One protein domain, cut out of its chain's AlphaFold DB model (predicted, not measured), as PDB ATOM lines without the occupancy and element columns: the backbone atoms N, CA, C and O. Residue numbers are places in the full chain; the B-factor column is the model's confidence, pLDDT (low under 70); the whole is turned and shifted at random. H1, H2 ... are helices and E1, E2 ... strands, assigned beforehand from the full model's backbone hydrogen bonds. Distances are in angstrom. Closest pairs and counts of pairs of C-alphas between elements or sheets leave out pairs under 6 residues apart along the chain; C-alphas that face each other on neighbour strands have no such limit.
ATOM      1  N   VAL A  24      43.531 -13.527  12.116       98.38
ATOM      2  CA  VAL A  24      43.258 -13.685  13.546       98.38
ATOM      3  C   VAL A  24      41.964 -14.462  13.771       98.38
ATOM      4  O   VAL A  24      40.995 -14.310  13.021       98.38
ATOM      5  N   HIS A  25      41.939 -15.283  14.817       98.44
ATOM      6  CA  HIS A  25      40.713 -15.943  15.255       98.44
ATOM      7  C   HIS A  25      39.656 -14.925  15.718       98.44
ATOM      8  O   HIS A  25      39.988 -13.858  16.243       98.44
ATOM      9  N   LEU A  26      38.375 -15.275  15.551       96.81
ATOM     10  CA  LEU A  26      37.264 -14.478  16.075       96.81
ATOM     11  C   LEU A  26      37.129 -14.660  17.594       96.81
ATOM     12  O   LEU A  26      37.573 -15.658  18.166       96.81
ATOM     13  N   GLU A  27      36.497 -13.685  18.246       92.81
ATOM     14  CA  GLU A  27      36.182 -13.763  19.671       92.81
ATOM     15  C   GLU A  27      35.284 -14.971  19.969       92.81
ATOM     16  O   GLU A  27      34.382 -15.298  19.199       92.81
ATOM     17  N   GLY A  28      35.558 -15.649  21.085       93.94
ATOM     18  CA  GLY A  28      34.845 -16.864  21.478       93.94
ATOM     19  C   GLY A  28      35.344 -18.150  20.816       93.94
ATOM     20  O   GLY A  28      34.802 -19.206  21.113       93.94
ATOM     21  N   CYS A  29      36.373 -18.091  19.960       97.62
ATOM     22  CA  CYS A  29      36.892 -19.280  19.290       97.62
ATOM     23  C   CYS A  29      37.538 -20.274  20.270       97.62
ATOM     24  O   CYS A  29      38.483 -19.937  20.993       97.62
ATOM     25  N   ASP A  30      37.091 -21.527  20.216       96.62
ATOM     26  CA  ASP A  30      37.597 -22.632  21.019       96.62
ATOM     27  C   ASP A  30      39.002 -23.078  20.592       96.62
ATOM     28  O   ASP A  30      39.761 -23.622  21.396       96.62
ATOM     29  N   VAL A  31      39.384 -22.828  19.339       97.62
ATOM     30  CA  VAL A  31      40.697 -23.199  18.789       97.62
ATOM     31  C   VAL A  31      41.770 -22.179  19.162       97.62
ATOM     32  O   VAL A  31      42.892 -22.573  19.476       97.62
ATOM     33  N   ALA A  32      41.424 -20.893  19.230       97.81
ATOM     34  CA  ALA A  32      42.370 -19.813  19.500       97.81
ATOM     35  C   ALA A  32      43.165 -20.029  20.797       97.81
ATOM     36  O   ALA A  32      42.624 -20.494  21.807       97.81
ATOM     37  N   ARG A  33      44.449 -19.663  20.787       97.50
ATOM     38  CA  ARG A  33      45.334 -19.707  21.957       97.50
ATOM     39  C   ARG A  33      45.548 -18.326  22.581       97.50
ATOM     40  O   ARG A  33      45.560 -17.286  21.925       97.50
ATOM     41  N   CYS A  34      45.726 -18.300  23.893       96.88
ATOM     42  CA  CYS A  34      46.273 -17.161  24.605       96.88
ATOM     43  C   CYS A  34      47.784 -17.140  24.366       96.88
ATOM     44  O   CYS A  34      48.504 -17.996  24.871       96.88
ATOM     45  N   LEU A  35      48.287 -16.154  23.624       96.88
ATOM     46  CA  LEU A  35      49.703 -16.120  23.244       96.88
ATOM     47  C   LEU A  35      50.658 -15.864  24.429       96.88
ATOM     48  O   LEU A  35      51.849 -16.149  24.342       96.88
ATOM     49  N   ALA A  36      50.136 -15.420  25.578       96.25
ATOM     50  CA  ALA A  36      50.912 -15.329  26.816       96.25
ATOM     51  C   ALA A  36      51.125 -16.685  27.512       96.25
ATOM     52  O   ALA A  36      52.090 -16.830  28.259       96.25
ATOM     53  N   THR A  37      50.243 -17.670  27.303       94.75
ATOM     54  CA  THR A  37      50.255 -18.930  28.074       94.75
ATOM     55  C   THR A  37      50.259 -20.199  27.224       94.75
ATOM     56  O   THR A  37      50.499 -21.276  27.760       94.75
ATOM     57  N   GLY A  38      49.944 -20.108  25.931       95.19
ATOM     58  CA  GLY A  38      49.761 -21.253  25.033       95.19
ATOM     59  C   GLY A  38      48.456 -22.023  25.256       95.19
ATOM     60  O   GLY A  38      48.120 -22.915  24.477       95.19
ATOM     61  N   LEU A  39      47.696 -21.686  26.302       94.12
ATOM     62  CA  LEU A  39      46.411 -22.308  26.616       94.12
ATOM     63  C   LEU A  39      45.295 -21.733  25.747       94.12
ATOM     64  O   LEU A  39      45.513 -20.817  24.961       94.12
ATOM     65  N   GLN A  40      44.090 -22.274  25.877       95.31
ATOM     66  CA  GLN A  40      42.921 -21.764  25.170       95.31
ATOM     67  C   GLN A  40      42.689 -20.277  25.473       95.31
ATOM     68  O   GLN A  40      42.840 -19.833  26.611       95.31
ATOM     69  N   ARG A  41      42.353 -19.500  24.435       95.75
ATOM     70  CA  ARG A  41      41.992 -18.087  24.588       95.75
ATOM     71  C   ARG A  41      40.611 -17.933  25.211       95.75
ATOM     72  O   ARG A  41      40.415 -17.037  26.024       95.75
ATOM     73  N   LEU A  42      39.658 -18.787  24.835       94.25
ATOM     74  CA  LEU A  42      38.357 -18.824  25.490       94.25
ATOM     75  C   LEU A  42      38.549 -19.043  26.999       94.25
ATOM     76  O   LEU A  42      39.192 -20.002  27.417       94.25
ATOM     77  N   GLY A  43      38.011 -18.124  27.801       87.00
ATOM     78  CA  GLY A  43      38.159 -18.144  29.256       87.00
ATOM     79  C   GLY A  43      39.508 -17.641  29.784       87.00
ATOM     80  O   GLY A  43      39.774 -17.813  30.973       87.00
ATOM     81  N   HIS A  44      40.361 -17.030  28.949       91.25
ATOM     82  CA  HIS A  44      41.569 -16.364  29.442       91.25
ATOM     83  C   HIS A  44      41.230 -15.097  30.249       91.25
ATOM     84  O   HIS A  44      40.174 -14.499  30.058       91.25
ATOM     85  N   ASP A  45      42.127 -14.707  31.157       90.88
ATOM     86  CA  ASP A  45      41.965 -13.546  32.042       90.88
ATOM     87  C   ASP A  45      41.635 -12.264  31.249       90.88
ATOM     88  O   ASP A  45      42.348 -11.921  30.305       90.88
ATOM     89  N   GLU A  46      40.584 -11.539  31.649       88.00
ATOM     90  CA  GLU A  46      40.130 -10.300  30.991       88.00
ATOM     91  C   GLU A  46      41.196  -9.191  30.995       88.00
ATOM     92  O   GLU A  46      41.194  -8.303  30.143       88.00
ATOM     93  N   THR A  47      42.138  -9.241  31.938       93.88
ATOM     94  CA  THR A  47      43.267  -8.310  32.034       93.88
ATOM     95  C   THR A  47      44.469  -8.734  31.181       93.88
ATOM     96  O   THR A  47      45.458  -8.001  31.091       93.88
ATOM     97  N   CYS A  48      44.410  -9.895  30.519       92.88
ATOM     98  CA  CYS A  48      45.492 -10.413  29.692       92.88
ATOM     99  C   CYS A  48      45.693  -9.567  28.424       92.88
ATOM    100  O   CYS A  48      44.896  -9.602  27.489       92.88
ATOM    101  N   GLN A  49      46.830  -8.875  28.335       92.75
ATOM    102  CA  GLN A  49      47.182  -8.020  27.192       92.75
ATOM    103  C   GLN A  49      47.892  -8.773  26.049       92.75
ATOM    104  O   GLN A  49      48.674  -8.182  25.302       92.75
ATOM    105  N   CYS A  50      47.675 -10.086  25.921       93.81
ATOM    106  CA  CYS A  50      48.316 -10.873  24.868       93.81
ATOM    107  C   CYS A  50      47.765 -10.519  23.471       93.81
ATOM    108  O   CYS A  50      46.570 -10.222  23.333       93.81
ATOM    109  N   PRO A  51      48.603 -10.585  22.418       94.50
ATOM    110  CA  PRO A  51      48.140 -10.408  21.046       94.50
ATOM    111  C   PRO A  51      47.101 -11.469  20.651       94.50
ATOM    112  O   PRO A  51      46.871 -12.456  21.358       94.50
ATOM    113  N   GLN A  52      46.440 -11.249  19.516       95.12
ATOM    114  CA  GLN A  52      45.500 -12.215  18.955       95.12
ATOM    115  C   GLN A  52      46.243 -13.358  18.264       95.12
ATOM    116  O   GLN A  52      47.210 -13.136  17.536       95.12
ATOM    117  N   ASP A  53      45.754 -14.572  18.487       97.56
ATOM    118  CA  ASP A  53      46.241 -15.764  17.805       97.56
ATOM    119  C   ASP A  53      45.790 -15.780  16.342       97.56
ATOM    120  O   ASP A  53      44.681 -15.348  16.015       97.56
ATOM    121  N   THR A  54      46.666 -16.272  15.473       98.06
ATOM    122  CA  THR A  54      46.485 -16.289  14.020       98.06
ATOM    123  C   THR A  54      46.397 -17.724  13.538       98.06
ATOM    124  O   THR A  54      47.270 -18.534  13.837       98.06
ATOM    125  N   TRP A  55      45.377 -18.029  12.734       98.19
ATOM    126  CA  TRP A  55      45.210 -19.373  12.202       98.19
ATOM    127  C   TRP A  55      46.367 -19.732  11.264       98.19
ATOM    128  O   TRP A  55      46.577 -19.086  10.235       98.19
ATOM    129  N   SER A  56      47.127 -20.768  11.614       95.69
ATOM    130  CA  SER A  56      48.273 -21.249  10.829       95.69
ATOM    131  C   SER A  56      47.887 -22.288   9.774       95.69
ATOM    132  O   SER A  56      48.689 -22.601   8.896       95.69
ATOM    133  N   GLY A  57      46.666 -22.823   9.855       96.25
ATOM    134  CA  GLY A  57      46.238 -23.991   9.091       96.25
ATOM    135  C   GLY A  57      46.486 -25.323   9.796       96.25
ATOM    136  O   GLY A  57      46.206 -26.358   9.207       96.25
ATOM    137  N   LEU A  58      46.997 -25.322  11.028       94.38
ATOM    138  CA  LEU A  58      47.224 -26.527  11.827       94.38
ATOM    139  C   LEU A  58      46.552 -26.408  13.186       94.38
ATOM    140  O   LEU A  58      46.435 -25.308  13.733       94.38
ATOM    141  N   TRP A  59      46.162 -27.544  13.765       94.38
ATOM    142  CA  TRP A  59      45.665 -27.545  15.135       94.38
ATOM    143  C   TRP A  59      46.747 -27.036  16.101       94.38
ATOM    144  O   TRP A  59      47.933 -27.326  15.904       94.38
ATOM    145  N   PRO A  60      46.380 -26.292  17.163       95.38
ATOM    146  CA  PRO A  60      47.352 -25.785  18.123       95.38
ATOM    147  C   PRO A  60      48.242 -26.903  18.679       95.38
ATOM    148  O   PRO A  60      47.745 -27.870  19.259       95.38
ATOM    149  N   GLY A  61      49.558 -26.766  18.503       95.00
ATOM    150  CA  GLY A  61      50.553 -27.739  18.960       95.00
ATOM    151  C   GLY A  61      50.844 -28.903  18.007       95.00
ATOM    152  O   GLY A  61      51.753 -29.689  18.275       95.00
ATOM    153  N   GLU A  62      50.123 -29.031  16.889       94.56
ATOM    154  CA  GLU A  62      50.365 -30.090  15.903       94.56
ATOM    155  C   GLU A  62      51.746 -29.950  15.246       94.56
ATOM    156  O   GLU A  62      52.497 -30.927  15.187       94.56
ATOM    157  N   ALA A  63      52.117 -28.735  14.826       92.75
ATOM    158  CA  ALA A  63      53.422 -28.449  14.225       92.75
ATOM    159  C   ALA A  63      54.579 -28.869  15.146       92.75
ATOM    160  O   ALA A  63      55.498 -29.570  14.719       92.75
ATOM    161  N   GLU A  64      54.499 -28.503  16.426       94.50
ATOM    162  CA  GLU A  64      55.505 -28.861  17.422       94.50
ATOM    163  C   GLU A  64      55.515 -30.364  17.710       94.50
ATOM    164  O   GLU A  64      56.588 -30.951  17.796       94.50
ATOM    165  N   CYS A  65      54.362 -31.037  17.778       95.12
ATOM    166  CA  CYS A  65      54.330 -32.497  17.915       95.12
ATOM    167  C   CYS A  65      55.075 -33.196  16.769       95.12
ATOM    168  O   CYS A  65      55.831 -34.140  17.005       95.12
ATOM    169  N   ILE A  66      54.912 -32.718  15.535       91.12
ATOM    170  CA  ILE A  66      55.605 -33.265  14.361       91.12
ATOM    171  C   ILE A  66      57.108 -33.004  14.440       91.12
ATOM    172  O   ILE A  66      57.897 -33.938  14.294       91.12
ATOM    173  N   GLU A  67      57.510 -31.767  14.730       91.69
ATOM    174  CA  GLU A  67      58.916 -31.402  14.929       91.69
ATOM    175  C   GLU A  67      59.555 -32.227  16.059       91.69
ATOM    176  O   GLU A  67      60.705 -32.683  15.989       91.69
ATOM    177  N   PHE A  68      58.782 -32.499  17.108       93.00
ATOM    178  CA  PHE A  68      59.242 -33.266  18.250       93.00
ATOM    179  C   PHE A  68      59.221 -34.780  18.010       93.00
ATOM    180  O   PHE A  68      59.815 -35.517  18.803       93.00
ATOM    181  N   GLY A  69      58.636 -35.254  16.909       92.31
ATOM    182  CA  GLY A  69      58.418 -36.678  16.658       92.31
ATOM    183  C   GLY A  69      57.434 -37.309  17.650       92.31
ATOM    184  O   GLY A  69      57.494 -38.509  17.906       92.31
ATOM    185  N   TRP A  70      56.568 -36.500  18.258       94.56
ATOM    186  CA  TRP A  70      55.524 -36.899  19.198       94.56
ATOM    187  C   TRP A  70      54.221 -37.118  18.435       94.56
ATOM    188  O   TRP A  70      53.265 -36.356  18.540       94.56
ATOM    189  N   VAL A  71      54.219 -38.161  17.611       93.06
ATOM    190  CA  VAL A  71      53.090 -38.550  16.764       93.06
ATOM    191  C   VAL A  71      52.835 -40.047  16.923       93.06
ATOM    192  O   VAL A  71      53.773 -40.845  16.909       93.06
ATOM    193  N   TYR A  72      51.571 -40.444  17.070       90.19
ATOM    194  CA  TYR A  72      51.180 -41.863  17.109       90.19
ATOM    195  C   TYR A  72      51.099 -42.477  15.702       90.19
ATOM    196  O   TYR A  72      51.200 -43.690  15.532       90.19
ATOM    197  N   GLY A  73      50.927 -41.630  14.689       84.56
ATOM    198  CA  GLY A  73      50.820 -41.976  13.279       84.56
ATOM    199  C   GLY A  73      50.587 -40.718  12.434       84.56
ATOM    200  O   GLY A  73      50.532 -39.616  12.987       84.56
ATOM    201  N   PRO A  74      50.453 -40.852  11.103       78.62
ATOM    202  CA  PRO A  74      50.173 -39.717  10.223       78.62
ATOM    203  C   PRO A  74      48.893 -38.980  10.645       78.62
ATOM    204  O   PRO A  74      47.841 -39.605  10.754       78.62
ATOM    205  N   GLY A  75      48.991 -37.670  10.896       78.38
ATOM    206  CA  GLY A  75      47.861 -36.834  11.330       78.38
ATOM    207  C   GLY A  75      47.364 -37.097  12.760       78.38
ATOM    208  O   GLY A  75      46.259 -36.693  13.100       78.38
ATOM    209  N   LEU A  76      48.144 -37.797  13.594       89.69
ATOM    210  CA  LEU A  76      47.789 -38.115  14.983       89.69
ATOM    211  C   LEU A  76      48.839 -37.546  15.960       89.69
ATOM    212  O   LEU A  76      49.655 -38.317  16.486       89.69
ATOM    213  N   PRO A  77      48.864 -36.215  16.184       94.06
ATOM    214  CA  PRO A  77      49.782 -35.584  17.130       94.06
ATOM    215  C   PRO A  77      49.476 -35.991  18.578       94.06
ATOM    216  O   PRO A  77      48.320 -36.047  19.001       94.06
ATOM    217  N   ASP A  78      50.521 -36.242  19.366       96.19
ATOM    218  CA  ASP A  78      50.414 -36.553  20.792       96.19
ATOM    219  C   ASP A  78      50.299 -35.269  21.630       96.19
ATOM    220  O   ASP A  78      51.192 -34.894  22.394       96.19
ATOM    221  N   LEU A  79      49.169 -34.574  21.471       95.12
ATOM    222  CA  LEU A  79      48.899 -33.307  22.157       95.12
ATOM    223  C   LEU A  79      48.891 -33.464  23.685       95.12
ATOM    224  O   LEU A  79      49.306 -32.556  24.398       95.12
ATOM    225  N   ASN A  80      48.488 -34.626  24.206       95.81
ATOM    226  CA  ASN A  80      48.538 -34.888  25.646       95.81
ATOM    227  C   ASN A  80      49.974 -34.839  26.176       95.81
ATOM    228  O   ASN A  80      50.233 -34.238  27.223       95.81
ATOM    229  N   ARG A  81      50.923 -35.432  25.446       96.25
ATOM    230  CA  ARG A  81      52.339 -35.320  25.790       96.25
ATOM    231  C   ARG A  81      52.843 -33.893  25.635       96.25
ATOM    232  O   ARG A  81      53.549 -33.427  26.526       96.25
ATOM    233  N   LEU A  82      52.460 -33.186  24.570       96.31
ATOM    234  CA  LEU A  82      52.810 -31.773  24.395       96.31
ATOM    235  C   LEU A  82      52.427 -30.946  25.626       96.31
ATOM    236  O   LEU A  82      53.293 -30.335  26.244       96.31
ATOM    237  N   MET A  83      51.163 -31.024  26.042       94.38
ATOM    238  CA  MET A  83      50.624 -30.235  27.154       94.38
ATOM    239  C   MET A  83      51.245 -30.569  28.516       94.38
ATOM    240  O   MET A  83      51.205 -29.744  29.424       94.38
ATOM    241  N   THR A  84      51.786 -31.777  28.686       95.12
ATOM    242  CA  THR A  84      52.325 -32.247  29.974       95.12
ATOM    243  C   THR A  84      53.847 -32.198  30.060       95.12
ATOM    244  O   THR A  84      54.387 -32.323  31.157       95.12
ATOM    245  N   THR A  85      54.547 -32.038  28.932       95.31
ATOM    246  CA  THR A  85      56.016 -32.154  28.891       95.31
ATOM    247  C   THR A  85      56.732 -31.037  28.139       95.31
ATOM    248  O   THR A  85      57.929 -30.862  28.360       95.31
ATOM    249  N   ALA A  86      56.049 -30.283  27.274       96.81
ATOM    250  CA  ALA A  86      56.624 -29.108  26.627       96.81
ATOM    251  C   ALA A  86      56.352 -27.835  27.439       96.81
ATOM    252  O   ALA A  86      55.401 -27.754  28.215       96.81
ATOM    253  N   THR A  87      57.177 -26.817  27.212       96.88
ATOM    254  CA  THR A  87      57.042 -25.495  27.832       96.88
ATOM    255  C   THR A  87      56.649 -24.475  26.773       96.88
ATOM    256  O   THR A  87      57.283 -24.404  25.717       96.88
ATOM    257  N   TRP A  88      55.622 -23.673  27.050       96.12
ATOM    258  CA  TRP A  88      55.248 -22.546  26.196       96.12
ATOM    259  C   TRP A  88      56.303 -21.437  26.264       96.12
ATOM    260  O   TRP A  88      56.644 -20.974  27.354       96.12
ATOM    261  N   ASP A  89      56.793 -20.990  25.110       95.44
ATOM    262  CA  ASP A  89      57.615 -19.789  24.973       95.44
ATOM    263  C   ASP A  89      56.731 -18.612  24.509       95.44
ATOM    264  O   ASP A  89      56.369 -18.540  23.330       95.44
ATOM    265  N   PRO A  90      56.394 -17.658  25.398       93.75
ATOM    266  CA  PRO A  90      55.542 -16.523  25.053       93.75
ATOM    267  C   PRO A  90      56.243 -15.474  24.183       93.75
ATOM    268  O   PRO A  90      55.591 -14.539  23.738       93.75
ATOM    269  N   VAL A  91      57.555 -15.585  23.945       93.81
ATOM    270  CA  VAL A  91      58.277 -14.673  23.044       93.81
ATOM    271  C   VAL A  91      58.125 -15.122  21.597       93.81
ATOM    272  O   VAL A  91      57.950 -14.296  20.704       93.81
ATOM    273  N   THR A  92      58.208 -16.431  21.358       93.06
ATOM    274  CA  THR A  92      58.114 -17.013  20.012       93.06
ATOM    275  C   THR A  92      56.722 -17.540  19.682       93.06
ATOM    276  O   THR A  92      56.450 -17.826  18.520       93.06
ATOM    277  N   HIS A  93      55.840 -17.629  20.681       95.12
ATOM    278  CA  HIS A  93      54.514 -18.232  20.592       95.12
ATOM    279  C   HIS A  93      54.555 -19.691  20.115       95.12
ATOM    280  O   HIS A  93      53.757 -20.110  19.273       95.12
ATOM    281  N   ARG A  94      55.505 -20.464  20.647       94.75
ATOM    282  CA  ARG A  94      55.694 -21.880  20.314       94.75
ATOM    283  C   ARG A  94      55.877 -22.720  21.566       94.75
ATOM    284  O   ARG A  94      56.370 -22.247  22.589       94.75
ATOM    285  N   TRP A  95      55.537 -24.000  21.467       96.38
ATOM    286  CA  TRP A  95      55.983 -24.982  22.450       96.38
ATOM    287  C   TRP A  95      57.454 -25.314  22.221       96.38
ATOM    288  O   TRP A  95      57.920 -25.366  21.087       96.38
ATOM    289  N   THR A  96      58.185 -25.551  23.303       95.50
ATOM    290  CA  THR A  96      59.608 -25.892  23.282       95.50
ATOM    291  C   THR A  96      59.878 -27.084  24.190       95.50
ATOM    292  O   THR A  96      59.165 -27.319  25.168       95.50
ATOM    293  N   VAL A  97      60.921 -27.848  23.871       93.00
ATOM    294  CA  VAL A  97      61.419 -28.946  24.705       93.00
ATOM    295  C   VAL A  97      62.930 -28.823  24.834       93.00
ATOM    296  O   VAL A  97      63.614 -28.422  23.889       93.00
TER     297      VAL A  97
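Overview. This is residues 24 to 97 of the 102 residues of an uncharacterized protein of Amycolatopsis keratiniphila (UniProt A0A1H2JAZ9). This model has little regular structure: residues 24 to 61 wind in loops through one half, the small hairpin E2 and E3 lies near the middle, and H1, H2 and E1 lie toward the other end. The 74 printed residues hold H1, E1, H2, E2, E3 in that order, a mixed class with 23 residues in named elements. The whole is compact, radius of gyration of the C-alphas 12.4 A, spanning 37 by 21 by 18 A.

Along the chain. Start at C-alpha 24, (43.258, -13.685, 13.546). Find H1, residues 62 to 68, 9.7 A, from (50.365, -30.090, 15.903); then E1, 71 to 73; H2, 79 to 85, 9.9 A; E2, 87 to 89; and E3, 94 to 96, ending at (59.608, -25.892, 23.282).

Arrangement. E2 and E3 are antiparallel, N 87 and O 96 being 2.9 A apart. H1 and H2 only just touch, with 3 pairs of C-alphas within 8 A, the closest Cys 65 and Leu 82, 6.7 A. In both helices every O i to N i+4 pair is within hydrogen-bond range. E1 pairs with no named strand.

Size, cuts and confidence. The printed part has no cut, its four links are tight, and no printed residue is under 70.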